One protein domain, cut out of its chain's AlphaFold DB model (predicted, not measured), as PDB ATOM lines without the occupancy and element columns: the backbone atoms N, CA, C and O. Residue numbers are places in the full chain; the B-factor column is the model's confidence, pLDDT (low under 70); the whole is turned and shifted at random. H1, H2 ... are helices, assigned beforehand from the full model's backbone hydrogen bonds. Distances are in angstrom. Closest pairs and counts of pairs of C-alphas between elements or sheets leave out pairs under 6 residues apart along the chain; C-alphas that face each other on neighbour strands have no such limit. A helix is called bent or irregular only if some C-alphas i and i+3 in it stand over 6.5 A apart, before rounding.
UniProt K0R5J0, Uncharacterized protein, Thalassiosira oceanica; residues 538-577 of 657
ATOM      1  N   ILE A 538     -52.401   5.980 117.253       74.94
ATOM      2  CA  ILE A 538     -51.657   7.250 117.322       74.94
ATOM      3  C   ILE A 538     -50.319   7.039 118.040       74.94
ATOM      4  O   ILE A 538     -49.283   7.404 117.493       74.94
ATOM      5  N   LYS A 539     -50.313   6.356 119.194       77.62
ATOM      6  CA  LYS A 539     -49.073   6.034 119.927       77.62
ATOM      7  C   LYS A 539     -48.075   5.265 119.053       77.62
ATOM      8  O   LYS A 539     -46.927   5.678 118.934       77.62
ATOM      9  N   ALA A 540     -48.533   4.229 118.346       80.44
ATOM     10  CA  ALA A 540     -47.696   3.464 117.419       80.44
ATOM     11  C   ALA A 540     -47.157   4.304 116.239       80.44
ATOM     12  O   ALA A 540     -46.038   4.072 115.773       80.44
ATOM     13  N   LEU A 541     -47.918   5.291 115.750       76.62
ATOM     14  CA  LEU A 541     -47.450   6.234 114.728       76.62
ATOM     15  C   LEU A 541     -46.397   7.207 115.271       76.62
ATOM     16  O   LEU A 541     -45.430   7.493 114.565       76.62
ATOM     17  N   ASP A 542     -46.548   7.689 116.503       80.69
ATOM     18  CA  ASP A 542     -45.602   8.623 117.115       80.69
ATOM     19  C   ASP A 542     -44.310   7.929 117.583       80.69
ATOM     20  O   ASP A 542     -43.226   8.478 117.378       80.69
ATOM     21  N   ASP A 543     -44.361   6.673 118.043       85.56
ATOM     22  CA  ASP A 543     -43.165   5.829 118.202       85.56
ATOM     23  C   ASP A 543     -42.440   5.622 116.858       85.56
ATOM     24  O   ASP A 543     -41.229   5.834 116.753       85.56
ATOM     25  N   LYS A 544     -43.179   5.294 115.786       84.44
ATOM     26  CA  LYS A 544     -42.628   5.135 114.425       84.44
ATOM     27  C   LYS A 544     -42.029   6.441 113.877       84.44
ATOM     28  O   LYS A 544     -41.049   6.398 113.128       84.44
ATOM     29  N   ARG A 545     -42.575   7.601 114.259       82.06
ATOM     30  CA  ARG A 545     -42.017   8.932 113.961       82.06
ATOM     31  C   ARG A 545     -40.761   9.225 114.771       82.06
ATOM     32  O   ARG A 545     -39.798   9.699 114.175       82.06
ATOM     33  N   ARG A 546     -40.734   8.911 116.073       80.50
ATOM     34  CA  ARG A 546     -39.552   9.086 116.933       80.50
ATOM     35  C   ARG A 546     -38.371   8.281 116.388       80.50
ATOM     36  O   ARG A 546     -37.356   8.872 116.043       80.50
ATOM     37  N   ILE A 547     -38.576   6.988 116.114       85.00
ATOM     38  CA  ILE A 547     -37.576   6.100 115.486       85.00
ATOM     39  C   ILE A 547     -37.062   6.664 114.145       85.00
ATOM     40  O   ILE A 547     -35.864   6.610 113.865       85.00
ATOM     41  N   ARG A 548     -37.940   7.235 113.304       83.44
ATOM     42  CA  ARG A 548     -37.521   7.883 112.047       83.44
ATOM     43  C   ARG A 548     -36.713   9.163 112.299       83.44
ATOM     44  O   ARG A 548     -35.722   9.376 111.611       83.44
ATOM     45  N   CYS A 549     -37.119   9.993 113.258       80.69
ATOM     46  CA  CYS A 549     -36.416  11.221 113.631       80.69
ATOM     47  C   CYS A 549     -35.010  10.912 114.163       80.69
ATOM     48  O   CYS A 549     -34.035  11.495 113.702       80.69
ATOM     49  N   ASP A 550     -34.888   9.927 115.050       87.25
ATOM     50  CA  ASP A 550     -33.606   9.532 115.634       87.25
ATOM     51  C   ASP A 550     -32.674   8.891 114.591       87.25
ATOM     52  O   ASP A 550     -31.474   9.165 114.593       87.25
ATOM     53  N   LYS A 551     -33.217   8.154 113.607       88.50
ATOM     54  CA  LYS A 551     -32.441   7.717 112.434       88.50
ATOM     55  C   LYS A 551     -31.913   8.898 111.607       88.50
ATOM     56  O   LYS A 551     -30.760   8.862 111.189       88.50
ATOM     57  N   VAL A 552     -32.717   9.939 111.380       83.12
ATOM     58  CA  VAL A 552     -32.275  11.144 110.648       83.12
ATOM     59  C   VAL A 552     -31.211  11.915 111.439       83.12
ATOM     60  O   VAL A 552     -30.238  12.366 110.841       83.12
ATOM     61  N   LYS A 553     -31.333  12.010 112.772       84.75
ATOM     62  CA  LYS A 553     -30.293  12.599 113.637       84.75
ATOM     63  C   LYS A 553     -28.970  11.837 113.535       84.75
ATOM     64  O   LYS A 553     -27.938  12.472 113.354       84.75
ATOM     65  N   LEU A 554     -29.001  10.502 113.600       87.50
ATOM     66  CA  LEU A 554     -27.808   9.665 113.419       87.50
ATOM     67  C   LEU A 554     -27.155   9.916 112.054       87.50
ATOM     68  O   LEU A 554     -25.981  10.257 112.004       87.50
ATOM     69  N   GLN A 555     -27.932   9.889 110.965       87.38
ATOM     70  CA  GLN A 555     -27.409  10.173 109.622       87.38
ATOM     71  C   GLN A 555     -26.827  11.593 109.492       87.38
ATOM     72  O   GLN A 555     -25.849  11.786 108.775       87.38
ATOM     73  N   ALA A 556     -27.388  12.589 110.184       79.00
ATOM     74  CA  ALA A 556     -26.823  13.938 110.221       79.00
ATOM     75  C   ALA A 556     -25.484  13.986 110.983       79.00
ATOM     76  O   ALA A 556     -24.553  14.639 110.520       79.00
ATOM     77  N   VAL A 557     -25.364  13.267 112.106       83.50
ATOM     78  CA  VAL A 557     -24.107  13.133 112.864       83.50
ATOM     79  C   VAL A 557     -23.041  12.399 112.046       83.50
ATOM     80  O   VAL A 557     -21.908  12.871 111.989       83.50
ATOM     81  N   ASP A 558     -23.400  11.317 111.347       85.31
ATOM     82  CA  ASP A 558     -22.492  10.585 110.452       85.31
ATOM     83  C   ASP A 558     -21.942  11.502 109.341       85.31
ATOM     84  O   ASP A 558     -20.738  11.523 109.083       85.31
ATOM     85  N   ILE A 559     -22.807  12.316 108.720       81.94
ATOM     86  CA  ILE A 559     -22.418  13.288 107.682       81.94
ATOM     87  C   ILE A 559     -21.507  14.386 108.250       81.94
ATOM     88  O   ILE A 559     -20.550  14.782 107.586       81.94
ATOM     89  N   ILE A 560     -21.765  14.882 109.465       77.19
ATOM     90  CA  ILE A 560     -20.890  15.862 110.130       77.19
ATOM     91  C   ILE A 560     -19.509  15.241 110.386       77.19
ATOM     92  O   ILE A 560     -18.502  15.800 109.953       77.19
ATOM     93  N   ALA A 561     -19.460  14.043 110.973       80.06
ATOM     94  CA  ALA A 561     -18.214  13.334 111.250       80.06
ATOM     95  C   ALA A 561     -17.407  13.027 109.973       80.06
ATOM     96  O   ALA A 561     -16.182  13.164 109.971       80.06
ATOM     97  N   GLU A 562     -18.067  12.668 108.864       84.31
ATOM     98  CA  GLU A 562     -17.406  12.456 107.570       84.31
ATOM     99  C   GLU A 562     -16.811  13.762 107.004       84.31
ATOM    100  O   GLU A 562     -15.705  13.761 106.455       84.31
ATOM    101  N   ARG A 563     -17.509  14.896 107.159       74.81
ATOM    102  CA  ARG A 563     -17.030  16.222 106.724       74.81
ATOM    103  C   ARG A 563     -15.856  16.729 107.558       74.81
ATOM    104  O   ARG A 563     -14.929  17.314 106.993       74.81
ATOM    105  N   ASP A 564     -15.864  16.470 108.863       76.94
ATOM    106  CA  ASP A 564     -14.755  16.799 109.764       76.94
ATOM    107  C   ASP A 564     -13.515  15.946 109.452       76.94
ATOM    108  O   ASP A 564     -12.405  16.476 109.355       76.94
ATOM    109  N   LEU A 565     -13.699  14.650 109.159       77.44
ATOM    110  CA  LEU A 565     -12.647  13.754 108.654       77.44
ATOM    111  C   LEU A 565     -12.008  14.264 107.352       77.44
ATOM    112  O   LEU A 565     -10.784  14.211 107.201       77.44
ATOM    113  N   LYS A 566     -12.817  14.796 106.429       81.06
ATOM    114  CA  LYS A 566     -12.353  15.425 105.178       81.06
ATOM    115  C   LYS A 566     -11.805  16.847 105.366       81.06
ATOM    116  O   LYS A 566     -11.238  17.398 104.425       81.06
ATOM    117  N   LYS A 567     -11.942  17.435 106.562       77.38
ATOM    118  CA  LYS A 567     -11.607  18.834 106.889       77.38
ATOM    119  C   LYS A 567     -12.329  19.867 106.012       77.38
ATOM    120  O   LYS A 567     -11.822  20.968 105.809       77.38
ATOM    121  N   GLU A 568     -13.523  19.538 105.520       70.19
ATOM    122  CA  GLU A 568     -14.354  20.469 104.738       70.19
ATOM    123  C   GLU A 568     -14.996  21.564 105.609       70.19
ATOM    124  O   GLU A 568     -15.490  22.566 105.092       70.19
ATOM    125  N   GLY A 569     -15.003  21.367 106.930       65.62
ATOM    126  CA  GLY A 569     -15.541  22.305 107.907       65.62
ATOM    127  C   GLY A 569     -17.061  22.475 107.844       65.62
ATOM    128  O   GLY A 569     -17.781  21.823 107.074       65.62
ATOM    129  N   SER A 570     -17.553  23.391 108.681       66.88
ATOM    130  CA  SER A 570     -18.970  23.750 108.754       66.88
ATOM    131  C   SER A 570     -19.504  24.209 107.395       66.88
ATOM    132  O   SER A 570     -18.856  24.987 106.690       66.88
ATOM    133  N   LEU A 571     -20.724  23.782 107.052       62.41
ATOM    134  CA  LEU A 571     -21.421  24.200 105.830       62.41
ATOM    135  C   LEU A 571     -21.537  25.733 105.740       62.41
ATOM    136  O   LEU A 571     -21.363  26.307 104.669       62.41
ATOM    137  N   TYR A 572     -21.736  26.404 106.880       57.91
ATOM    138  CA  TYR A 572     -21.770  27.866 106.966       57.91
ATOM    139  C   TYR A 572     -20.440  28.510 106.551       57.91
ATOM    140  O   TYR A 572     -20.447  29.543 105.887       57.91
ATOM    141  N   SER A 573     -19.303  27.871 106.844       60.19
ATOM    142  CA  SER A 573     -17.982  28.363 106.428       60.19
ATOM    143  C   SER A 573     -17.764  28.275 104.913       60.19
ATOM    144  O   SER A 573     -16.949  29.021 104.381       60.19
ATOM    145  N   HIS A 574     -18.493  27.392 104.221       61.59
ATOM    146  CA  HIS A 574     -18.545  27.325 102.756       61.59
ATOM    147  C   HIS A 574     -19.547  28.319 102.135       61.59
ATOM    148  O   HIS A 574     -19.438  28.610 100.945       61.59
ATOM    149  N   MET A 575     -20.514  28.835 102.907       57.34
ATOM    150  CA  MET A 575     -21.467  29.857 102.444       57.34
ATOM    151  C   MET A 575     -21.030  31.296 102.753       57.34
ATOM    152  O   MET A 575     -21.528  32.225 102.121       57.34
ATOM    153  N   GLN A 576     -20.113  31.503 103.703       62.84
ATOM    154  CA  GLN A 576     -19.544  32.828 103.951       62.84
ATOM    155  C   GLN A 576     -18.692  33.311 102.758       62.84
ATOM    156  O   GLN A 576     -18.083  32.497 102.057       62.84
ATOM    157  N   PRO A 577     -18.614  34.635 102.512       60.31
ATOM    158  CA  PRO A 577     -17.790  35.184 101.443       60.31
ATOM    159  C   PRO A 577     -16.323  34.745 101.558       60.31
ATOM    160  O   PRO A 577     -15.665  34.987 102.565       60.31
TER     161      PRO A 577
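What this domain is: This is residues 538 to 577 of the 657 residues of an uncharacterized protein of Thalassiosira oceanica (UniProt K0R5J0). Picture one long, straight helix, H1, with a small hook at its far end: a link of five residues turns away from H1 and leads to the short helix H2, which sits off to the side of that end without packing on H1. H1 makes the longest axis, and residues 538 to 559 of it stand free, as do residues 572 to 577 at the other end of the printed part. There are 40 residues with two named helices, H1 then H2, and no named strand; the class is all helix. The whole is extended, with a radius of gyration of the C-alphas of 15.0 A, and the C-alphas span 46 by 21 by 5 A.

How they stand to each other: Look first at H1, residues 538 to 565, the longest helix with 28 residues. Then look at residues 571 to 575, which form H2. H1 and H2 are apart, with no C-alpha of the one within 8 A of the other. A tight link, residues 566 to 570, joins them. In both H1 and H2, every O i to N i+4 pair is within hydrogen-bond range. Neither helix is bent or irregular.

Where its parts are: Find C-alpha 538 at (-51.657, 7.250, 117.322); from there H1 runs 40.5 A to C-alpha 565 at (-12.647, 13.754, 108.654). Go on past the link to C-alpha 571 at (-21.421, 24.200, 105.830), where H2 begins; its last C-alpha, that of Met 575, is 6.6 A away.

The domain as a whole: The C-alphas of Ile 538 and Pro 577, the first and last printed, are also the two farthest apart, at 46.7 A. The outline is a rod. The printed part has no cut and no long link. In the B-factor column the mean pLDDT of the printed part is 76.9, and residues 569 to 577, which include H2, are under 70.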